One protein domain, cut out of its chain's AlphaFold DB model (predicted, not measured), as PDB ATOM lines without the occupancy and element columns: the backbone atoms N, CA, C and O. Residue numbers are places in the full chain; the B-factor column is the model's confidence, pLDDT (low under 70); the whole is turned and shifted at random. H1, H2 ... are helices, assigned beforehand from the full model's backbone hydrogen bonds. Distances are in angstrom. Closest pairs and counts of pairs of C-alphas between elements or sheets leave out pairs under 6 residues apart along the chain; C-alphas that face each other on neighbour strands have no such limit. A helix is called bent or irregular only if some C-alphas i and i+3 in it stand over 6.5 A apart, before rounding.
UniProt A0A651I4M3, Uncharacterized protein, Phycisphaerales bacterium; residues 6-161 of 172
ATOM      1  N   SER A   6     -40.380 -71.765   8.980       64.75
ATOM      2  CA  SER A   6     -39.042 -72.298   9.271       64.75
ATOM      3  C   SER A   6     -38.283 -72.640   7.988       64.75
ATOM      4  O   SER A   6     -37.169 -72.167   7.780       64.75
ATOM      5  N   ASP A   7     -38.937 -73.349   7.070       73.88
ATOM      6  CA  ASP A   7     -38.329 -73.866   5.840       73.88
ATOM      7  C   ASP A   7     -38.040 -72.748   4.830       73.88
ATOM      8  O   ASP A   7     -37.181 -72.870   3.956       73.88
ATOM      9  N   VAL A   8     -38.772 -71.637   4.908       74.19
ATOM     10  CA  VAL A   8     -38.491 -70.439   4.108       74.19
ATOM     11  C   VAL A   8     -37.252 -69.721   4.628       74.19
ATOM     12  O   VAL A   8     -36.385 -69.368   3.833       74.19
ATOM     13  N   ARG A   9     -37.169 -69.499   5.943       81.94
ATOM     14  CA  ARG A   9     -36.053 -68.775   6.566       81.94
ATOM     15  C   ARG A   9     -34.745 -69.528   6.413       81.94
ATOM     16  O   ARG A   9     -33.744 -68.920   6.061       81.94
ATOM     17  N   GLU A  10     -34.771 -70.844   6.599       84.38
ATOM     18  CA  GLU A  10     -33.592 -71.686   6.421       84.38
ATOM     19  C   GLU A  10     -33.107 -71.689   4.965       84.38
ATOM     20  O   GLU A  10     -31.915 -71.521   4.709       84.38
ATOM     21  N   ARG A  11     -34.023 -71.823   3.994       83.69
ATOM     22  CA  ARG A  11     -33.660 -71.748   2.570       83.69
ATOM     23  C   ARG A  11     -33.092 -70.383   2.207       83.69
ATOM     24  O   ARG A  11     -32.078 -70.329   1.525       83.69
ATOM     25  N   LEU A  12     -33.710 -69.305   2.687       84.50
ATOM     26  CA  LEU A  12     -33.230 -67.948   2.454       84.50
ATOM     27  C   LEU A  12     -31.831 -67.728   3.047       84.50
ATOM     28  O   LEU A  12     -30.952 -67.245   2.340       84.50
ATOM     29  N   ALA A  13     -31.612 -68.115   4.304       86.25
ATOM     30  CA  ALA A  13     -30.311 -68.022   4.962       86.25
ATOM     31  C   ALA A  13     -29.229 -68.768   4.165       86.25
ATOM     32  O   ALA A  13     -28.215 -68.179   3.799       86.25
ATOM     33  N   ARG A  14     -29.505 -70.019   3.776       86.50
ATOM     34  CA  ARG A  14     -28.588 -70.831   2.964       86.50
ATOM     35  C   ARG A  14     -28.315 -70.218   1.589       86.50
ATOM     36  O   ARG A  14     -27.182 -70.249   1.117       86.50
ATOM     37  N   SER A  15     -29.339 -69.677   0.928       85.81
ATOM     38  CA  SER A  15     -29.183 -69.000  -0.363       85.81
ATOM     39  C   SER A  15     -28.331 -67.737  -0.242       85.81
ATOM     40  O   SER A  15     -27.490 -67.499  -1.103       85.81
ATOM     41  N   LEU A  16     -28.501 -66.953   0.825       85.94
ATOM     42  CA  LEU A  16     -27.695 -65.756   1.074       85.94
ATOM     43  C   LEU A  16     -26.227 -66.114   1.310       85.94
ATOM     44  O   LEU A  16     -25.363 -65.536   0.661       85.94
ATOM     45  N   GLU A  17     -25.944 -67.106   2.155       86.94
ATOM     46  CA  GLU A  17     -24.576 -67.590   2.386       86.94
ATOM     47  C   GLU A  17     -23.925 -68.116   1.100       86.94
ATOM     48  O   GLU A  17     -22.766 -67.820   0.821       86.94
ATOM     49  N   ALA A  18     -24.672 -68.846   0.267       85.94
ATOM     50  CA  ALA A  18     -24.161 -69.342  -1.008       85.94
ATOM     51  C   ALA A  18     -23.857 -68.215  -2.014       85.94
ATOM     52  O   ALA A  18     -22.903 -68.323  -2.784       85.94
ATOM     53  N   CYS A  19     -24.659 -67.147  -2.027       83.12
ATOM     54  CA  CYS A  19     -24.503 -66.028  -2.961       83.12
ATOM     55  C   CYS A  19     -23.471 -64.985  -2.508       83.12
ATOM     56  O   CYS A  19     -22.854 -64.337  -3.354       83.12
ATOM     57  N   LEU A  20     -23.314 -64.791  -1.198       84.12
ATOM     58  CA  LEU A  20     -22.578 -63.664  -0.614       84.12
ATOM     59  C   LEU A  20     -21.421 -64.093   0.301       84.12
ATOM     60  O   LEU A  20     -20.642 -63.248   0.724       84.12
ATOM     61  N   GLY A  21     -21.267 -65.390   0.574       83.69
ATOM     62  CA  GLY A  21     -20.165 -65.919   1.373       83.69
ATOM     63  C   GLY A  21     -20.255 -65.550   2.855       83.69
ATOM     64  O   GLY A  21     -21.343 -65.453   3.427       83.69
ATOM     65  N   GLU A  22     -19.092 -65.377   3.489       84.00
ATOM     66  CA  GLU A  22     -18.982 -65.143   4.937       84.00
ATOM     67  C   GLU A  22     -19.628 -63.823   5.384       84.00
ATOM     68  O   GLU A  22     -20.175 -63.758   6.485       84.00
ATOM     69  N   ASP A  23     -19.665 -62.812   4.513       80.88
ATOM     70  CA  ASP A  23     -20.228 -61.489   4.814       80.88
ATOM     71  C   ASP A  23     -21.740 -61.537   5.099       80.88
ATOM     72  O   ASP A  23     -22.268 -60.709   5.843       80.88
ATOM     73  N   ALA A  24     -22.454 -62.535   4.565       85.94
ATOM     74  CA  ALA A  24     -23.883 -62.708   4.817       85.94
ATOM     75  C   ALA A  24     -24.205 -63.516   6.080       85.94
ATOM     76  O   ALA A  24     -25.365 -63.512   6.498       85.94
ATOM     77  N   GLN A  25     -23.227 -64.174   6.721       87.12
ATOM     78  CA  GLN A  25     -23.479 -65.024   7.895       87.12
ATOM     79  C   GLN A  25     -24.196 -64.288   9.039       87.12
ATOM     80  O   GLN A  25     -25.173 -64.829   9.561       87.12
ATOM     81  N   PRO A  26     -23.806 -63.057   9.439       87.75
ATOM     82  CA  PRO A  26     -24.495 -62.359  10.526       87.75
ATOM     83  C   PRO A  26     -25.972 -62.090  10.213       87.75
ATOM     84  O   PRO A  26     -26.826 -62.149  11.096       87.75
ATOM     85  N   TYR A  27     -26.281 -61.810   8.948       88.62
ATOM     86  CA  TYR A  27     -27.643 -61.559   8.493       88.62
ATOM     87  C   TYR A  27     -28.446 -62.862   8.317       88.62
ATOM     88  O   TYR A  27     -29.620 -62.920   8.686       88.62
ATOM     89  N   ALA A  28     -27.815 -63.937   7.840       88.81
ATOM     90  CA  ALA A  28     -28.414 -65.267   7.729       88.81
ATOM     91  C   ALA A  28     -28.849 -65.814   9.103       88.81
ATOM     92  O   ALA A  28     -30.012 -66.198   9.270       88.81
ATOM     93  N   ARG A  29     -27.968 -65.727  10.111       87.69
ATOM     94  CA  ARG A  29     -28.274 -66.107  11.503       87.69
ATOM     95  C   ARG A  29     -29.400 -65.273  12.105       87.69
ATOM     96  O   ARG A  29     -30.270 -65.800  12.801       87.69
ATOM     97  N   PHE A  30     -29.420 -63.974  11.799       88.12
ATOM     98  CA  PHE A  30     -30.500 -63.084  12.213       88.12
ATOM     99  C   PHE A  30     -31.852 -63.533  11.642       88.12
ATOM    100  O   PHE A  30     -32.809 -63.692  12.394       88.12
ATOM    101  N   ILE A  31     -31.938 -63.818  10.337       87.88
ATOM    102  CA  ILE A  31     -33.170 -64.316   9.697       87.88
ATOM    103  C   ILE A  31     -33.669 -65.609  10.360       87.88
ATOM    104  O   ILE A  31     -34.878 -65.781  10.570       87.88
ATOM    105  N   GLN A  32     -32.742 -66.512  10.684       86.38
ATOM    106  CA  GLN A  32     -33.029 -67.781  11.354       86.38
ATOM    107  C   GLN A  32     -33.476 -67.603  12.810       86.38
ATOM    108  O   GLN A  32     -34.080 -68.516  13.366       86.38
ATOM    109  N   GLY A  33     -33.249 -66.430  13.409       80.00
ATOM    110  CA  GLY A  33     -33.551 -66.183  14.813       80.00
ATOM    111  C   GLY A  33     -32.642 -66.982  15.743       80.00
ATOM    112  O   GLY A  33     -33.087 -67.390  16.807       80.00
ATOM    113  N   GLU A  34     -31.385 -67.234  15.364       77.88
ATOM    114  CA  GLU A  34     -30.464 -68.015  16.205       77.88
ATOM    115  C   GLU A  34     -30.238 -67.372  17.583       77.88
ATOM    116  O   GLU A  34     -30.111 -68.077  18.579       77.88
ATOM    117  N   GLU A  35     -30.293 -66.040  17.677       67.44
ATOM    118  CA  GLU A  35     -30.237 -65.314  18.957       67.44
ATOM    119  C   GLU A  35     -31.445 -65.635  19.870       67.44
ATOM    120  O   GLU A  35     -31.312 -65.665  21.096       67.44
ATOM    121  N   ALA A  36     -32.601 -65.964  19.283       58.84
ATOM    122  CA  ALA A  36     -33.799 -66.460  19.973       58.84
ATOM    123  C   ALA A  36     -33.738 -67.957  20.306       58.84
ATOM    124  O   ALA A  36     -34.479 -68.435  21.156       58.84
ATOM    125  N   ALA A  37     -32.840 -68.723  19.682       58.44
ATOM    126  CA  ALA A  37     -32.621 -70.117  20.061       58.44
ATOM    127  C   ALA A  37     -31.817 -70.244  21.375       58.44
ATOM    128  O   ALA A  37     -31.839 -71.299  22.008       58.44
ATOM    129  N   SER A  38     -31.130 -69.174  21.801       61.28
ATOM    130  CA  SER A  38     -30.314 -69.110  23.026       61.28
ATOM    131  C   SER A  38     -31.038 -68.631  24.300       61.28
ATOM    132  O   SER A  38     -30.423 -68.591  25.365       61.28
ATOM    133  N   GLY A  39     -32.327 -68.289  24.228       55.75
ATOM    134  CA  GLY A  39     -33.148 -67.797  25.346       55.75
ATOM    135  C   GLY A  39     -34.422 -67.122  24.827       55.75
ATOM    136  O   GLY A  39     -34.600 -67.074  23.620       55.75
ATOM    137  N   ASP A  40     -35.276 -66.568  25.699       62.31
ATOM    138  CA  ASP A  40     -36.562 -65.896  25.372       62.31
ATOM    139  C   ASP A  40     -36.456 -64.661  24.436       62.31
ATOM    140  O   ASP A  40     -37.339 -63.798  24.410       62.31
ATOM    141  N   ALA A  41     -35.369 -64.515  23.676       65.38
ATOM    142  CA  ALA A  41     -35.216 -63.440  22.719       65.38
ATOM    143  C   ALA A  41     -36.275 -63.569  21.606       65.38
ATOM    144  O   ALA A  41     -36.645 -64.672  21.192       65.38
ATOM    145  N   PRO A  42     -36.804 -62.443  21.118       72.88
ATOM    146  CA  PRO A  42     -37.849 -62.462  20.114       72.88
ATOM    147  C   PRO A  42     -37.322 -62.909  18.746       72.88
ATOM    148  O   PRO A  42     -36.213 -62.574  18.333       72.88
ATOM    149  N   VAL A  43     -38.165 -63.613  17.989       82.00
ATOM    150  CA  VAL A  43     -37.859 -64.010  16.607       82.00
ATOM    151  C   VAL A  43     -38.170 -62.832  15.675       82.00
ATOM    152  O   VAL A  43     -39.288 -62.312  15.733       82.00
ATOM    153  N   PRO A  44     -37.262 -62.395  14.782       85.44
ATOM    154  CA  PRO A  44     -37.518 -61.216  13.958       85.44
ATOM    155  C   PRO A  44     -38.636 -61.474  12.948       85.44
ATOM    156  O   PRO A  44     -38.710 -62.548  12.344       85.44
ATOM    157  N   CYS A  45     -39.514 -60.495  12.754       87.81
ATOM    158  CA  CYS A  45     -40.527 -60.469  11.699       87.81
ATOM    159  C   CYS A  45     -39.932 -59.953  10.380       87.81
ATOM    160  O   CYS A  45     -38.796 -59.486  10.330       87.81
ATOM    161  N   TRP A  46     -40.712 -60.014   9.295       86.75
ATOM    162  CA  TRP A  46     -40.261 -59.529   7.986       86.75
ATOM    163  C   TRP A  46     -39.902 -58.037   7.984       86.75
ATOM    164  O   TRP A  46     -38.966 -57.676   7.278       86.75
ATOM    165  N   GLY A  47     -40.558 -57.208   8.806       86.88
ATOM    166  CA  GLY A  47     -40.190 -55.803   9.005       86.88
ATOM    167  C   GLY A  47     -38.761 -55.633   9.528       86.88
ATOM    168  O   GLY A  47     -37.950 -54.997   8.866       86.88
ATOM    169  N   ALA A  48     -38.402 -56.288  10.639       88.44
ATOM    170  CA  ALA A  48     -37.036 -56.211  11.177       88.44
ATOM    171  C   ALA A  48     -35.992 -56.855  10.251       88.44
ATOM    172  O   ALA A  48     -34.866 -56.372  10.150       88.44
ATOM    173  N   ILE A  49     -36.359 -57.937   9.552       88.56
ATOM    174  CA  ILE A  49     -35.512 -58.540   8.511       88.56
ATOM    175  C   ILE A  49     -35.228 -57.521   7.404       88.56
ATOM    176  O   ILE A  49     -34.082 -57.385   6.990       88.56
ATOM    177  N   PHE A  50     -36.237 -56.774   6.960       89.94
ATOM    178  CA  PHE A  50     -36.073 -55.757   5.927       89.94
ATOM    179  C   PHE A  50     -35.263 -54.543   6.386       89.94
ATOM    180  O   PHE A  50     -34.389 -54.089   5.656       89.94
ATOM    181  N   GLU A  51     -35.493 -54.035   7.594       89.38
ATOM    182  CA  GLU A  51     -34.690 -52.936   8.146       89.38
ATOM    183  C   GLU A  51     -33.211 -53.328   8.210       89.38
ATOM    184  O   GLU A  51     -32.345 -52.637   7.669       89.38
ATOM    185  N   ARG A  52     -32.924 -54.512   8.762       89.19
ATOM    186  CA  ARG A  52     -31.554 -55.014   8.869       89.19
ATOM    187  C   ARG A  52     -30.938 -55.378   7.518       89.19
ATOM    188  O   ARG A  52     -29.721 -55.341   7.389       89.19
ATOM    189  N   PHE A  53     -31.744 -55.696   6.503       90.06
ATOM    190  CA  PHE A  53     -31.269 -55.892   5.130       90.06
ATOM    191  C   PHE A  53     -30.620 -54.623   4.570       90.06
ATOM    192  O   PHE A  53     -29.555 -54.697   3.960       90.06
ATOM    193  N   ILE A  54     -31.252 -53.462   4.779       87.81
ATOM    194  CA  ILE A  54     -30.767 -52.171   4.267       87.81
ATOM    195  C   ILE A  54     -29.411 -51.823   4.892       87.81
ATOM    196  O   ILE A  54     -28.537 -51.301   4.196       87.81
ATOM    197  N   GLU A  55     -29.236 -52.146   6.175       88.50
ATOM    198  CA  GLU A  55     -27.985 -51.965   6.918       88.50
ATOM    199  C   GLU A  55     -26.907 -52.976   6.512       88.50
ATOM    200  O   GLU A  55     -25.749 -52.603   6.333       88.50
ATOM    201  N   ALA A  56     -27.280 -54.252   6.358       87.50
ATOM    202  CA  ALA A  56     -26.354 -55.337   6.036       87.50
ATOM    203  C   ALA A  56     -25.815 -55.255   4.600       87.50
ATOM    204  O   ALA A  56     -24.688 -55.672   4.350       87.50
ATOM    205  N   PHE A  57     -26.603 -54.711   3.669       90.38
ATOM    206  CA  PHE A  57     -26.238 -54.562   2.260       90.38
ATOM    207  C   PHE A  57     -26.397 -53.096   1.835       90.38
ATOM    208  O   PHE A  57     -27.429 -52.714   1.267       90.38
ATOM    209  N   PRO A  58     -25.410 -52.236   2.137       88.62
ATOM    210  CA  PRO A  58     -25.525 -50.797   1.923       88.62
ATOM    211  C   PRO A  58     -25.453 -50.383   0.447       88.62
ATOM    212  O   PRO A  58     -25.954 -49.312   0.100       88.62
ATOM    213  N   THR A  59     -24.851 -51.194  -0.427       89.62
ATOM    214  CA  THR A  59     -24.632 -50.826  -1.835       89.62
ATOM    215  C   THR A  59     -25.582 -51.537  -2.803       89.62
ATOM    216  O   THR A  59     -26.057 -52.646  -2.545       89.62
ATOM    217  N   ALA A  60     -25.850 -50.917  -3.958       88.69
ATOM    218  CA  ALA A  60     -26.698 -51.513  -4.990       88.69
ATOM    219  C   ALA A  60     -26.171 -52.871  -5.516       88.69
ATOM    220  O   ALA A  60     -26.967 -53.808  -5.609       88.69
ATOM    221  N   PRO A  61     -24.856 -53.069  -5.749       89.44
ATOM    222  CA  PRO A  61     -24.326 -54.376  -6.142       89.44
ATOM    223  C   PRO A  61     -24.554 -55.485  -5.105       89.44
ATOM    224  O   PRO A  61     -24.875 -56.617  -5.474       89.44
ATOM    225  N   GLU A  62     -24.409 -55.183  -3.812       89.69
ATOM    226  CA  GLU A  62     -24.675 -56.147  -2.733       89.69
ATOM    227  C   GLU A  62     -26.157 -56.515  -2.684       89.69
ATOM    228  O   GLU A  62     -26.503 -57.695  -2.635       89.69
ATOM    229  N   ARG A  63     -27.036 -55.513  -2.790       92.69
ATOM    230  CA  ARG A  63     -28.491 -55.703  -2.832       92.69
ATOM    231  C   ARG A  63     -28.927 -56.533  -4.035       92.69
ATOM    232  O   ARG A  63     -29.745 -57.429  -3.866       92.69
ATOM    233  N   SER A  64     -28.352 -56.304  -5.214       90.62
ATOM    234  CA  SER A  64     -28.629 -57.099  -6.419       90.62
ATOM    235  C   SER A  64     -28.207 -58.564  -6.261       90.62
ATOM    236  O   SER A  64     -28.944 -59.470  -6.646       90.62
ATOM    237  N   ARG A  65     -27.058 -58.837  -5.628       89.19
ATOM    238  CA  ARG A  65     -26.645 -60.218  -5.310       89.19
ATOM    239  C   ARG A  65     -27.554 -60.863  -4.267       89.19
ATOM    240  O   ARG A  65     -27.929 -62.024  -4.412       89.19
ATOM    241  N   ALA A  66     -27.927 -60.113  -3.233       89.69
ATOM    242  CA  ALA A  66     -28.855 -60.588  -2.217       89.69
ATOM    243  C   ALA A  66     -30.246 -60.862  -2.811       89.69
ATOM    244  O   ALA A  66     -30.891 -61.836  -2.435       89.69
ATOM    245  N   PHE A  67     -30.682 -60.067  -3.790       91.75
ATOM    246  CA  PHE A  67     -31.924 -60.283  -4.523       91.75
ATOM    247  C   PHE A  67     -31.940 -61.622  -5.258       91.75
ATOM    248  O   PHE A  67     -32.920 -62.352  -5.140       91.75
ATOM    249  N   GLU A  68     -30.853 -62.015  -5.924       90.19
ATOM    250  CA  GLU A  68     -30.761 -63.346  -6.540       90.19
ATOM    251  C   GLU A  68     -30.933 -64.480  -5.516       90.19
ATOM    252  O   GLU A  68     -31.604 -65.477  -5.804       90.19
ATOM    253  N   ALA A  69     -30.437 -64.308  -4.284       87.69
ATOM    254  CA  ALA A  69     -30.715 -65.245  -3.196       87.69
ATOM    255  C   ALA A  69     -32.206 -65.263  -2.800       87.69
ATOM    256  O   ALA A  69     -32.754 -66.339  -2.546       87.69
ATOM    257  N   LEU A  70     -32.892 -64.108  -2.795       89.06
ATOM    258  CA  LEU A  70     -34.344 -64.038  -2.560       89.06
ATOM    259  C   LEU A  70     -35.124 -64.787  -3.648       89.06
ATOM    260  O   LEU A  70     -36.047 -65.546  -3.341       89.06
ATOM    261  N   VAL A  71     -34.733 -64.602  -4.912       89.81
ATOM    262  CA  VAL A  71     -35.336 -65.288  -6.062       89.81
ATOM    263  C   VAL A  71     -35.140 -66.798  -5.949       89.81
ATOM    264  O   VAL A  71     -36.100 -67.549  -6.118       89.81
ATOM    265  N   ALA A  72     -33.933 -67.249  -5.599       86.81
ATOM    266  CA  ALA A  72     -33.632 -68.666  -5.400       86.81
ATOM    267  C   ALA A  72     -34.427 -69.288  -4.236       86.81
ATOM    268  O   ALA A  72     -34.869 -70.435  -4.336       86.81
ATOM    269  N   ALA A  73     -34.654 -68.538  -3.152       84.38
ATOM    270  CA  ALA A  73     -35.481 -68.984  -2.031       84.38
ATOM    271  C   ALA A  73     -36.971 -69.124  -2.413       84.38
ATOM    272  O   ALA A  73     -37.690 -69.950  -1.834       84.38
ATOM    273  N   GLY A  74     -37.432 -68.342  -3.396       80.88
ATOM    274  CA  GLY A  74     -38.756 -68.454  -4.012       80.88
ATOM    275  C   GLY A  74     -39.920 -67.959  -3.148       80.88
ATOM    276  O   GLY A  74     -41.078 -68.226  -3.475       80.88
ATOM    277  N   ASP A  75     -39.652 -67.255  -2.045       83.62
ATOM    278  CA  ASP A  75     -40.694 -66.665  -1.199       83.62
ATOM    279  C   ASP A  75     -41.038 -65.245  -1.659       83.62
ATOM    280  O   ASP A  75     -40.172 -64.382  -1.769       83.62
ATOM    281  N   ALA A  76     -42.324 -64.984  -1.894       87.00
ATOM    282  CA  ALA A  76     -42.780 -63.689  -2.390       87.00
ATOM    283  C   ALA A  76     -42.629 -62.546  -1.369       87.00
ATOM    284  O   ALA A  76     -42.509 -61.397  -1.773       87.00
ATOM    285  N   ARG A  77     -42.630 -62.820  -0.057       88.69
ATOM    286  CA  ARG A  77     -42.620 -61.789   1.000       88.69
ATOM    287  C   ARG A  77     -41.343 -60.941   1.004       88.69
ATOM    288  O   ARG A  77     -41.476 -59.725   0.886       88.69
ATOM    289  N   PRO A  78     -40.127 -61.518   1.092       88.06
ATOM    290  CA  PRO A  78     -38.906 -60.723   0.997       88.06
ATOM    291  C   PRO A  78     -38.747 -60.079  -0.387       88.06
ATOM    292  O   PRO A  78     -38.208 -58.984  -0.490       88.06
ATOM    293  N   ILE A  79     -39.271 -60.707  -1.444       91.62
ATOM    294  CA  ILE A  79     -39.243 -60.138  -2.794       91.62
ATOM    295  C   ILE A  79     -40.132 -58.888  -2.888       91.62
ATOM    296  O   ILE A  79     -39.710 -57.906  -3.483       91.62
ATOM    297  N   PHE A  80     -41.320 -58.865  -2.273       92.31
ATOM    298  CA  PHE A  80     -42.167 -57.665  -2.228       92.31
ATOM    299  C   PHE A  80     -41.472 -56.491  -1.535       92.31
ATOM    300  O   PHE A  80     -41.515 -55.370  -2.035       92.31
ATOM    301  N   LEU A  81     -40.796 -56.762  -0.421       91.69
ATOM    302  CA  LEU A  81     -40.015 -55.764   0.307       91.69
ATOM    303  C   LEU A  81     -38.846 -55.238  -0.542       91.69
ATOM    304  O   LEU A  81     -38.615 -54.033  -0.604       91.69
ATOM    305  N   PHE A  82     -38.164 -56.118  -1.279       93.88
ATOM    306  CA  PHE A  82     -37.123 -55.704  -2.219       93.88
ATOM    307  C   PHE A  82     -37.678 -54.874  -3.383       93.88
ATOM    308  O   PHE A  82     -37.098 -53.856  -3.741       93.88
ATOM    309  N   VAL A  83     -38.820 -55.267  -3.960       93.81
ATOM    310  CA  VAL A  83     -39.499 -54.497  -5.014       93.81
ATOM    311  C   VAL A  83     -39.856 -53.102  -4.507       93.81
ATOM    312  O   VAL A  83     -39.647 -52.142  -5.238       93.81
ATOM    313  N   HIS A  84     -40.337 -52.969  -3.265       93.69
ATOM    314  CA  HIS A  84     -40.572 -51.665  -2.641       93.69
ATOM    315  C   HIS A  84     -39.295 -50.814  -2.600       93.69
ATOM    316  O   HIS A  84     -39.315 -49.688  -3.089       93.69
ATOM    317  N   LEU A  85     -38.184 -51.373  -2.106       92.19
ATOM    318  CA  LEU A  85     -36.880 -50.699  -2.057       92.19
ATOM    319  C   LEU A  85     -36.383 -50.278  -3.450       92.19
ATOM    320  O   LEU A  85     -35.878 -49.175  -3.633       92.19
ATOM    321  N   ALA A  86     -36.537 -51.154  -4.441       92.62
ATOM    322  CA  ALA A  86     -36.030 -50.950  -5.791       92.62
ATOM    323  C   ALA A  86     -36.786 -49.869  -6.580       92.62
ATOM    324  O   ALA A  86     -36.272 -49.387  -7.582       92.62
ATOM    325  N   ARG A  87     -37.995 -49.466  -6.165       89.00
ATOM    326  CA  ARG A  87     -38.805 -48.479  -6.911       89.00
ATOM    327  C   ARG A  87     -38.135 -47.118  -7.061       89.00
ATOM    328  O   ARG A  87     -38.436 -46.410  -8.018       89.00
ATOM    329  N   GLU A  88     -37.271 -46.757  -6.122       86.06
ATOM    330  CA  GLU A  88     -36.573 -45.469  -6.105       86.06
ATOM    331  C   GLU A  88     -35.131 -45.568  -6.635       86.06
ATOM    332  O   GLU A  88     -34.464 -44.548  -6.796       86.06
ATOM    333  N   ASP A  89     -34.660 -46.776  -6.962       88.81
ATOM    334  CA  ASP A  89     -33.294 -47.046  -7.410       88.81
ATOM    335  C   ASP A  89     -33.305 -47.760  -8.770       88.81
ATOM    336  O   ASP A  89     -33.665 -48.932  -8.888       88.81
ATOM    337  N   GLY A  90     -32.896 -47.046  -9.823       86.31
ATOM    338  CA  GLY A  90     -32.936 -47.560 -11.194       86.31
ATOM    339  C   GLY A  90     -32.047 -48.786 -11.439       86.31
ATOM    340  O   GLY A  90     -32.380 -49.609 -12.296       86.31
ATOM    341  N   GLU A  91     -30.951 -48.943 -10.690       89.31
ATOM    342  CA  GLU A  91     -30.072 -50.114 -10.804       89.31
ATOM    343  C   GLU A  91     -30.767 -51.347 -10.218       89.31
ATOM    344  O   GLU A  91     -30.867 -52.384 -10.879       89.31
ATOM    345  N   LEU A  92     -31.348 -51.209  -9.022       91.75
ATOM    346  CA  LEU A  92     -32.098 -52.290  -8.378       91.75
ATOM    347  C   LEU A  92     -33.371 -52.638  -9.150       91.75
ATOM    348  O   LEU A  92     -33.707 -53.815  -9.297       91.75
ATOM    349  N   TRP A  93     -34.069 -51.633  -9.683       91.31
ATOM    350  CA  TRP A  93     -35.242 -51.857 -10.520       91.31
ATOM    351  C   TRP A  93     -34.900 -52.666 -11.772       91.31
ATOM    352  O   TRP A  93     -35.636 -53.584 -12.140       91.31
ATOM    353  N   SER A  94     -33.759 -52.374 -12.402       88.19
ATOM    354  CA  SER A  94     -33.289 -53.126 -13.571       88.19
ATOM    355  C   SER A  94     -33.077 -54.604 -13.233       88.19
ATOM    356  O   SER A  94     -33.564 -55.466 -13.965       88.19
ATOM    357  N   ALA A  95     -32.468 -54.903 -12.080       90.38
ATOM    358  CA  ALA A  95     -32.310 -56.279 -11.603       90.38
ATOM    359  C   ALA A  95     -33.665 -56.985 -11.389       90.38
ATOM    360  O   ALA A  95     -33.840 -58.140 -11.786       90.38
ATOM    361  N   VAL A  96     -34.663 -56.289 -10.826       92.06
ATOM    362  CA  VAL A  96     -36.028 -56.825 -10.658       92.06
ATOM    363  C   VAL A  96     -36.664 -57.168 -12.005       92.06
ATOM    364  O   VAL A  96     -37.241 -58.249 -12.156       92.06
ATOM    365  N   VAL A  97     -36.564 -56.269 -12.986       89.12
ATOM    366  CA  VAL A  97     -37.129 -56.472 -14.327       89.12
ATOM    367  C   VAL A  97     -36.464 -57.660 -15.025       89.12
ATOM    368  O   VAL A  97     -37.172 -58.520 -15.556       89.12
ATOM    369  N   GLU A  98     -35.133 -57.764 -14.971       88.56
ATOM    370  CA  GLU A  98     -34.384 -58.891 -15.543       88.56
ATOM    371  C   GLU A  98     -34.769 -60.233 -14.908       88.56
ATOM    372  O   GLU A  98     -34.930 -61.240 -15.604       88.56
ATOM    373  N   ALA A  99     -34.976 -60.263 -13.590       90.81
ATOM    374  CA  ALA A  99     -35.382 -61.473 -12.886       90.81
ATOM    375  C   ALA A  99     -36.871 -61.808 -13.025       90.81
ATOM    376  O   ALA A  99     -37.243 -62.950 -12.749       90.81
ATOM    377  N   ALA A 100     -37.720 -60.866 -13.462       90.25
ATOM    378  CA  ALA A 100     -39.178 -60.992 -13.428       90.25
ATOM    379  C   ALA A 100     -39.729 -62.339 -13.936       90.25
ATOM    380  O   ALA A 100     -40.573 -62.910 -13.246       90.25
ATOM    381  N   PRO A 101     -39.244 -62.931 -15.048       90.00
ATOM    382  CA  PRO A 101     -39.751 -64.221 -15.531       90.00
ATOM    383  C   PRO A 101     -39.601 -65.381 -14.533       90.00
ATOM    384  O   PRO A 101     -40.350 -66.355 -14.600       90.00
ATOM    385  N   ARG A 102     -38.638 -65.284 -13.608       91.25
ATOM    386  CA  ARG A 102     -38.344 -66.285 -12.570       91.25
ATOM    387  C   ARG A 102     -39.093 -66.027 -11.263       91.25
ATOM    388  O   ARG A 102     -39.078 -66.880 -10.379       91.25
ATOM    389  N   LEU A 103     -39.727 -64.864 -11.117       92.19
ATOM    390  CA  LEU A 103     -40.399 -64.479  -9.879       92.19
ATOM    391  C   LEU A 103     -41.747 -65.201  -9.728       92.19
ATOM    392  O   LEU A 103     -42.366 -65.572 -10.732       92.19
ATOM    393  N   PRO A 104     -42.254 -65.362  -8.492       91.88
ATOM    394  CA  PRO A 104     -43.607 -65.857  -8.258       91.88
ATOM    395  C   PRO A 104     -44.659 -65.032  -9.009       91.88
ATOM    396  O   PRO A 104     -44.520 -63.818  -9.154       91.88
ATOM    397  N   ILE A 105     -45.754 -65.672  -9.430       92.44
ATOM    398  CA  ILE A 105     -46.779 -65.051 -10.287       92.44
ATOM    399  C   ILE A 105     -47.309 -63.710  -9.755       92.44
ATOM    400  O   ILE A 105     -47.401 -62.750 -10.514       92.44
ATOM    401  N   GLY A 106     -47.580 -63.609  -8.450       92.00
ATOM    402  CA  GLY A 106     -48.041 -62.360  -7.834       92.00
ATOM    403  C   GLY A 106     -47.012 -61.230  -7.936       92.00
ATOM    404  O   GLY A 106     -47.373 -60.082  -8.163       92.00
ATOM    405  N   VAL A 107     -45.719 -61.553  -7.867       93.31
ATOM    406  CA  VAL A 107     -44.648 -60.571  -8.070       93.31
ATOM    407  C   VAL A 107     -44.547 -60.178  -9.545       93.31
ATOM    408  O   VAL A 107     -44.388 -59.001  -9.845       93.31
ATOM    409  N   GLN A 108     -44.704 -61.120 -10.481       93.94
ATOM    410  CA  GLN A 108     -44.731 -60.787 -11.912       93.94
ATOM    411  C   GLN A 108     -45.857 -59.806 -12.248       93.94
ATOM    412  O   GLN A 108     -45.628 -58.835 -12.969       93.94
ATOM    413  N   ARG A 109     -47.065 -60.038 -11.714       94.50
ATOM    414  CA  ARG A 109     -48.210 -59.131 -11.890       94.50
ATOM    415  C   ARG A 109     -47.936 -57.753 -11.297       94.50
ATOM    416  O   ARG A 109     -48.242 -56.752 -11.940       94.50
ATOM    417  N   LEU A 110     -47.315 -57.696 -10.119       94.56
ATOM    418  CA  LEU A 110     -46.907 -56.439  -9.502       94.56
ATOM    419  C   LEU A 110     -45.901 -55.673 -10.370       94.56
ATOM    420  O   LEU A 110     -46.129 -54.502 -10.666       94.56
ATOM    421  N   VAL A 111     -44.821 -56.319 -10.817       92.94
ATOM    422  CA  VAL A 111     -43.802 -55.680 -11.670       92.94
ATOM    423  C   VAL A 111     -44.437 -55.176 -12.971       92.94
ATOM    424  O   VAL A 111     -44.201 -54.037 -13.366       92.94
ATOM    425  N   ALA A 112     -45.317 -55.975 -13.580       92.56
ATOM    426  CA  ALA A 112     -46.101 -55.578 -14.748       92.56
ATOM    427  C   ALA A 112     -47.076 -54.412 -14.484       92.56
ATOM    428  O   ALA A 112     -47.476 -53.704 -15.405       92.56
ATOM    429  N   SER A 113     -47.492 -54.208 -13.235       92.94
ATOM    430  CA  SER A 113     -48.392 -53.116 -12.858       92.94
ATOM    431  C   SER A 113     -47.642 -51.814 -12.595       92.94
ATOM    432  O   SER A 113     -48.116 -50.741 -12.984       92.94
ATOM    433  N   LEU A 114     -46.462 -51.915 -11.982       90.81
ATOM    434  CA  LEU A 114     -45.577 -50.790 -11.679       90.81
ATOM    435  C   LEU A 114     -44.857 -50.258 -12.923       90.81
ATOM    436  O   LEU A 114     -44.627 -49.056 -13.025       90.81
ATOM    437  N   HIS A 115     -44.549 -51.126 -13.886       83.31
ATOM    438  CA  HIS A 115     -43.920 -50.750 -15.147       83.31
ATOM    439  C   HIS A 115     -44.886 -51.047 -16.294       83.31
ATOM    440  O   HIS A 115     -45.189 -52.213 -16.523       83.31
ATOM    441  N   PRO A 116     -45.411 -50.042 -17.006       68.81
ATOM    442  CA  PRO A 116     -46.482 -50.245 -17.972       68.81
ATOM    443  C   PRO A 116     -45.960 -50.810 -19.312       68.81
ATOM    444  O   PRO A 116     -44.792 -50.597 -19.634       68.81
ATOM    445  N   PRO A 117     -46.775 -51.549 -20.093       69.06
ATOM    446  CA  PRO A 117     -46.328 -52.326 -21.259       69.06
ATOM    447  C   PRO A 117     -45.588 -51.544 -22.343       69.06
ATOM    448  O   PRO A 117     -44.799 -52.119 -23.091       69.06
ATOM    449  N   GLU A 118     -45.829 -50.239 -22.443       75.81
ATOM    450  CA  GLU A 118     -45.249 -49.365 -23.461       75.81
ATOM    451  C   GLU A 118     -43.729 -49.220 -23.315       75.81
ATOM    452  O   GLU A 118     -43.046 -48.909 -24.288       75.81
ATOM    453  N   SER A 119     -43.188 -49.476 -22.121       69.38
ATOM    454  CA  SER A 119     -41.751 -49.437 -21.840       69.38
ATOM    455  C   SER A 119     -41.094 -50.823 -21.821       69.38
ATOM    456  O   SER A 119     -39.922 -50.943 -21.468       69.38
ATOM    457  N   TRP A 120     -41.814 -51.891 -22.184       73.38
ATOM    458  CA  TRP A 120     -41.315 -53.262 -22.062       73.38
ATOM    459  C   TRP A 120     -40.481 -53.656 -23.281       73.38
ATOM    460  O   TRP A 120     -40.989 -53.632 -24.407       73.38
ATOM    461  N   PRO A 121     -39.241 -54.143 -23.100       77.25
ATOM    462  CA  PRO A 121     -38.567 -54.873 -24.162       77.25
ATOM    463  C   PRO A 121     -39.429 -56.070 -24.597       77.25
ATOM    464  O   PRO A 121     -39.969 -56.794 -23.760       77.25
ATOM    465  N   VAL A 122     -39.534 -56.324 -25.906       77.12
ATOM    466  CA  VAL A 122     -40.350 -57.431 -26.453       77.12
ATOM    467  C   VAL A 122     -39.971 -58.780 -25.830       77.12
ATOM    468  O   VAL A 122     -40.847 -59.577 -25.495       77.12
ATOM    469  N   ALA A 123     -38.670 -59.009 -25.623       78.38
ATOM    470  CA  ALA A 123     -38.143 -60.214 -24.984       78.38
ATOM    471  C   ALA A 123     -38.600 -60.374 -23.525       78.38
ATOM    472  O   ALA A 123     -38.779 -61.493 -23.052       78.38
ATOM    473  N   TRP A 124     -38.815 -59.264 -22.818       79.38
ATOM    474  CA  TRP A 124     -39.309 -59.288 -21.449       79.38
ATOM    475  C   TRP A 124     -40.806 -59.611 -21.405       79.38
ATOM    476  O   TRP A 124     -41.225 -60.530 -20.703       79.38
ATOM    477  N   SER A 125     -41.601 -58.936 -22.240       80.75
ATOM    478  CA  SER A 125     -43.046 -59.179 -22.351       80.75
ATOM    479  C   SER A 125     -43.371 -60.646 -22.656       80.75
ATOM    480  O   SER A 125     -44.252 -61.245 -22.033       80.75
ATOM    481  N   SER A 126     -42.636 -61.270 -23.582       84.50
ATOM    482  CA  SER A 126     -42.853 -62.674 -23.950       84.50
ATOM    483  C   SER A 126     -42.481 -63.661 -22.836       84.50
ATOM    484  O   SER A 126     -43.124 -64.709 -22.729       84.50
ATOM    485  N   ALA A 127     -41.509 -63.314 -21.988       88.19
ATOM    486  CA  ALA A 127     -41.032 -64.151 -20.892       88.19
ATOM    487  C   ALA A 127     -41.934 -64.111 -19.645       88.19
ATOM    488  O   ALA A 127     -41.941 -65.062 -18.865       88.19
ATOM    489  N   LEU A 128     -42.721 -63.045 -19.461       90.44
ATOM    490  CA  LEU A 128     -43.721 -62.989 -18.397       90.44
ATOM    491  C   LEU A 128     -44.839 -64.017 -18.611       90.44
ATOM    492  O   LEU A 128     -45.210 -64.374 -19.733       90.44
ATOM    493  N   SER A 129     -45.444 -64.450 -17.509       93.69
ATOM    494  CA  SER A 129     -46.679 -65.231 -17.551       93.69
ATOM    495  C   SER A 129     -47.810 -64.492 -18.283       93.69
ATOM    496  O   SER A 129     -47.882 -63.259 -18.320       93.69
ATOM    497  N   ALA A 130     -48.751 -65.256 -18.847       92.75
ATOM    498  CA  ALA A 130     -49.913 -64.684 -19.528       92.75
ATOM    499  C   ALA A 130     -50.751 -63.788 -18.600       92.75
ATOM    500  O   ALA A 130     -51.243 -62.750 -19.032       92.75
ATOM    501  N   GLU A 131     -50.876 -64.163 -17.330       93.62
ATOM    502  CA  GLU A 131     -51.634 -63.408 -16.333       93.62
ATOM    503  C   GLU A 131     -50.947 -62.083 -15.957       93.62
ATOM    504  O   GLU A 131     -51.618 -61.055 -15.853       93.62
ATOM    505  N   ALA A 132     -49.613 -62.062 -15.835       92.94
ATOM    506  CA  ALA A 132     -48.860 -60.823 -15.628       92.94
ATOM    507  C   ALA A 132     -48.995 -59.870 -16.819       92.94
ATOM    508  O   ALA A 132     -49.276 -58.688 -16.624       92.94
ATOM    509  N   ARG A 133     -48.911 -60.389 -18.052       91.94
ATOM    510  CA  ARG A 133     -49.171 -59.592 -19.262       91.94
ATOM    511  C   ARG A 133     -50.579 -59.000 -19.281       91.94
ATOM    512  O   ARG A 133     -50.738 -57.819 -19.566       91.94
ATOM    513  N   GLN A 134     -51.597 -59.809 -18.980       92.25
ATOM    514  CA  GLN A 134     -52.989 -59.348 -18.929       92.25
ATOM    515  C   GLN A 134     -53.198 -58.275 -17.862       92.25
ATOM    516  O   GLN A 134     -53.921 -57.316 -18.100       92.25
ATOM    517  N   THR A 135     -52.555 -58.429 -16.703       93.50
ATOM    518  CA  THR A 135     -52.614 -57.440 -15.622       93.50
ATOM    519  C   THR A 135     -51.968 -56.130 -16.061       93.50
ATOM    520  O   THR A 135     -52.601 -55.090 -15.951       93.50
ATOM    521  N   GLY A 136     -50.761 -56.171 -16.638       89.75
ATOM    522  CA  GLY A 136     -50.076 -54.973 -17.137       89.75
ATOM    523  C   GLY A 136     -50.818 -54.246 -18.266       89.75
ATOM    524  O   GLY A 136     -50.701 -53.033 -18.397       89.75
ATOM    525  N   ALA A 137     -51.615 -54.950 -19.071       90.44
ATOM    526  CA  ALA A 137     -52.390 -54.344 -20.157       90.44
ATOM    527  C   ALA A 137     -53.721 -53.699 -19.713       90.44
ATOM    528  O   ALA A 137     -54.340 -52.992 -20.506       90.44
ATOM    529  N   ASP A 138     -54.177 -53.939 -18.481       93.06
ATOM    530  CA  ASP A 138     -55.475 -53.485 -17.964       93.06
ATOM    531  C   ASP A 138     -55.259 -52.439 -16.847       93.06
ATOM    532  O   ASP A 138     -54.881 -52.809 -15.731       93.06
ATOM    533  N   PRO A 139     -55.491 -51.136 -17.110       92.06
ATOM    534  CA  PRO A 139     -55.251 -50.070 -16.137       92.06
ATOM    535  C   PRO A 139     -55.952 -50.279 -14.789       92.06
ATOM    536  O   PRO A 139     -55.344 -50.047 -13.745       92.06
ATOM    537  N   ASP A 140     -57.190 -50.778 -14.791       94.50
ATOM    538  CA  ASP A 140     -57.960 -50.985 -13.563       94.50
ATOM    539  C   ASP A 140     -57.394 -52.149 -12.745       94.50
ATOM    540  O   ASP A 140     -57.390 -52.119 -11.511       94.50
ATOM    541  N   ARG A 141     -56.906 -53.201 -13.414       94.19
ATOM    542  CA  ARG A 141     -56.206 -54.299 -12.727       94.19
ATOM    543  C   ARG A 141     -54.881 -53.847 -12.148       94.19
ATOM    544  O   ARG A 141     -54.577 -54.251 -11.032       94.19
ATOM    545  N   ARG A 142     -54.130 -53.004 -12.857       94.19
ATOM    546  CA  ARG A 142     -52.863 -52.464 -12.348       94.19
ATOM    547  C   ARG A 142     -53.061 -51.691 -11.056       94.19
ATOM    548  O   ARG A 142     -52.329 -51.931 -10.104       94.19
ATOM    549  N   VAL A 143     -54.060 -50.805 -11.015       95.00
ATOM    550  CA  VAL A 143     -54.389 -50.037  -9.803       95.00
ATOM    551  C   VAL A 143     -54.680 -50.983  -8.639       95.00
ATOM    552  O   VAL A 143     -54.046 -50.867  -7.595       95.00
ATOM    553  N   ARG A 144     -55.542 -51.988  -8.844       95.25
ATOM    554  CA  ARG A 144     -55.860 -52.980  -7.804       95.25
ATOM    555  C   ARG A 144     -54.646 -53.792  -7.350       95.25
ATOM    556  O   ARG A 144     -54.521 -54.069  -6.162       95.25
ATOM    557  N   GLU A 145     -53.774 -54.197  -8.270       95.50
ATOM    558  CA  GLU A 145     -52.572 -54.968  -7.926       95.50
ATOM    559  C   GLU A 145     -51.603 -54.119  -7.091       95.50
ATOM    560  O   GLU A 145     -51.045 -54.606  -6.108       95.50
ATOM    561  N   VAL A 146     -51.446 -52.835  -7.437       94.69
ATOM    562  CA  VAL A 146     -50.631 -51.890  -6.663       94.69
ATOM    563  C   VAL A 146     -51.240 -51.654  -5.279       94.69
ATOM    564  O   VAL A 146     -50.523 -51.754  -4.292       94.69
ATOM    565  N   GLU A 147     -52.549 -51.429  -5.166       96.00
ATOM    566  CA  GLU A 147     -53.226 -51.269  -3.868       96.00
ATOM    567  C   GLU A 147     -53.069 -52.505  -2.968       96.00
ATOM    568  O   GLU A 147     -52.772 -52.381  -1.778       96.00
ATOM    569  N   GLN A 148     -53.222 -53.709  -3.529       94.56
ATOM    570  CA  GLN A 148     -53.008 -54.962  -2.797       94.56
ATOM    571  C   GLN A 148     -51.559 -55.111  -2.332       94.56
ATOM    572  O   GLN A 148     -51.309 -55.587  -1.224       94.56
ATOM    573  N   PHE A 149     -50.606 -54.699  -3.166       93.88
ATOM    574  CA  PHE A 149     -49.200 -54.680  -2.801       93.88
ATOM    575  C   PHE A 149     -48.914 -53.710  -1.653       93.88
ATOM    576  O   PHE A 149     -48.272 -54.121  -0.691       93.88
ATOM    577  N   GLU A 150     -49.423 -52.477  -1.701       94.62
ATOM    578  CA  GLU A 150     -49.224 -51.497  -0.624       94.62
ATOM    579  C   GLU A 150     -49.846 -51.978   0.696       94.62
ATOM    580  O   GLU A 150     -49.225 -51.879   1.755       94.62
ATOM    581  N   ALA A 151     -51.037 -52.585   0.646       93.62
ATOM    582  CA  ALA A 151     -51.655 -53.191   1.826       93.62
ATOM    583  C   ALA A 151     -50.783 -54.319   2.402       93.62
ATOM    584  O   ALA A 151     -50.527 -54.368   3.607       93.62
ATOM    585  N   ARG A 152     -50.267 -55.200   1.535       91.94
ATOM    586  CA  ARG A 152     -49.400 -56.308   1.949       91.94
ATOM    587  C   ARG A 152     -48.061 -55.826   2.497       91.94
ATOM    588  O   ARG A 152     -47.534 -56.427   3.431       91.94
ATOM    589  N   LEU A 153     -47.512 -54.762   1.926       91.81
ATOM    590  CA  LEU A 153     -46.305 -54.114   2.417       91.81
ATOM    591  C   LEU A 153     -46.534 -53.566   3.829       91.81
ATOM    592  O   LEU A 153     -45.739 -53.852   4.722       91.81
ATOM    593  N   GLY A 154     -47.660 -52.879   4.047       89.81
ATOM    594  CA  GLY A 154     -48.074 -52.410   5.367       89.81
ATOM    595  C   GLY A 154     -48.133 -53.541   6.396       89.81
ATOM    596  O   GLY A 154     -47.566 -53.416   7.475       89.81
ATOM    597  N   GLU A 155     -48.733 -54.683   6.050       90.56
ATOM    598  CA  GLU A 155     -48.774 -55.861   6.934       90.56
ATOM    599  C   GLU A 155     -47.382 -56.427   7.258       90.56
ATOM    600  O   GLU A 155     -47.126 -56.825   8.395       90.56
ATOM    601  N   LEU A 156     -46.486 -56.497   6.267       89.88
ATOM    602  CA  LEU A 156     -45.136 -57.042   6.447       89.88
ATOM    603  C   LEU A 156     -44.255 -56.136   7.311       89.88
ATOM    604  O   LEU A 156     -43.434 -56.650   8.072       89.88
ATOM    605  N   LEU A 157     -44.436 -54.819   7.195       88.50
ATOM    606  CA  LEU A 157     -43.688 -53.805   7.937       88.50
ATOM    607  C   LEU A 157     -44.295 -53.487   9.313       88.50
ATOM    608  O   LEU A 157     -43.600 -52.947  10.165       88.50
ATOM    609  N   ALA A 158     -45.562 -53.836   9.563       87.12
ATOM    610  CA  ALA A 158     -46.265 -53.488  10.804       87.12
ATOM    611  C   ALA A 158     -45.659 -54.108  12.075       87.12
ATOM    612  O   ALA A 158     -45.874 -53.589  13.170       87.12
ATOM    613  N   PHE A 159     -44.928 -55.219  11.951       81.56
ATOM    614  CA  PHE A 159     -44.335 -55.919  13.085       81.56
ATOM    615  C   PHE A 159     -42.837 -56.119  12.882       81.56
ATOM    616  O   PHE A 159     -42.402 -56.645  11.856       81.56
ATOM    617  N   SER A 160     -42.059 -55.789  13.911       77.25
ATOM    618  CA  SER A 160     -40.608 -56.005  13.925       77.25
ATOM    619  C   SER A 160     -40.229 -57.345  14.563       77.25
ATOM    620  O   SER A 160     -39.301 -58.005  14.109       77.25
ATOM    621  N   TRP A 161     -40.983 -57.822  15.555       79.12
ATOM    622  CA  TRP A 161     -40.601 -58.976  16.372       79.12
ATOM    623  C   TRP A 161     -41.814 -59.839  16.730       79.12
ATOM    624  O   TRP A 161     -42.861 -59.308  17.100       79.12
TER     625      TRP A 161
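AT A GLANCE: This is residues 6 to 161 of the 172 residues of an uncharacterized protein of Phycisphaerales bacterium (UniProt A0A651I4M3). Four helices, H4 to H7, make an up-and-down bundle in zigzag, each running against the one before it, and the long helix H10 crosses over H5 and H7 along the length of this elongated body. At one end the bent helix H1 folds back on itself with H3 beside its arm H1b, and H2, which touches no helix, lies beyond; at the other end H9 packs on H7 and H8 on H6. The printed part has 156 residues with ten named helices, H1 to H10 in order, and no named strand; the class is all helix. It is compact, with a radius of gyration of the C-alphas of 16.1 A, and spans 52 by 29 by 26 A.

HOW THE PARTS SIT: H1, residues 6 to 32, was assigned as one helix by its hydrogen bonds but is bent: C-alphas 19 and 22 are 9.7 A apart. Its arms H1a, residues 6 to 19, and H1b, residues 22 to 32, touch and run opposite ways at a shallow tilt of 7 degrees, closest at the C-alphas of Ala 13 and Ala 28, 4.3 A. H1b is irregular, C-alphas 23 and 26 being 7.2 A apart. H2, residues 34 to 37, is close to H1b but not clearly touching, 7.7 A between C-alphas 29 and 35. H3, residues 46 to 56, touches H1b, closest at C-alphas 31 and 49, 6.3 A. H4, residues 60 to 73, touches H1a at C-alphas 15 and 69, 4.9 A, their closest. The hub, H5, residues 76 to 86, forms a hairpin with H4, closest at C-alphas 70 and 79, 6.3 A, and one with H6, residues 90 to 102, closest at C-alphas 86 and 93, 4.9 A. H6 is irregular, C-alphas 98 and 101 being 7.6 A apart, and forms a hairpin with H7, residues 105 to 114, closest at C-alphas 100 and 108, 5.8 A. H8, residues 122 to 127, touches H6, closest at C-alphas 101 and 127, 5.5 A. H9, residues 130 to 137, touches H7, closest at C-alphas 109 and 132, 4.2 A. H10, residues 139 to 157, touches H7, closest at C-alphas 113 and 142, 4.5 A, and H5 about perpendicular at 77 degrees, closest at C-alphas 81 and 153, 6.8 A. Each O i to N i+4 pair is within hydrogen-bond range in H1a, H3, H4, H5, H7, H8, H9 and H10, against 5 of 7 in H1b and 7 of 9 in H6; H2 is too short for one.

IN THESE COORDINATES: H1a begins at C-alpha 6, (-39.042, -72.298, 9.271), and is 20.0 A long. H4 is 19.8 A and H6 19.5 A. H10 is 27.0 A, ending at C-alpha 157, (-43.688, -53.805, 7.937).

THE WHOLE: The C-alphas farthest apart, of Gly 39 and Glu 118, are 53.6 A apart. The printed part has no cut and no long link. Residues 6, 35 to 41, 116 to 117 and 119 have pLDDT under 70.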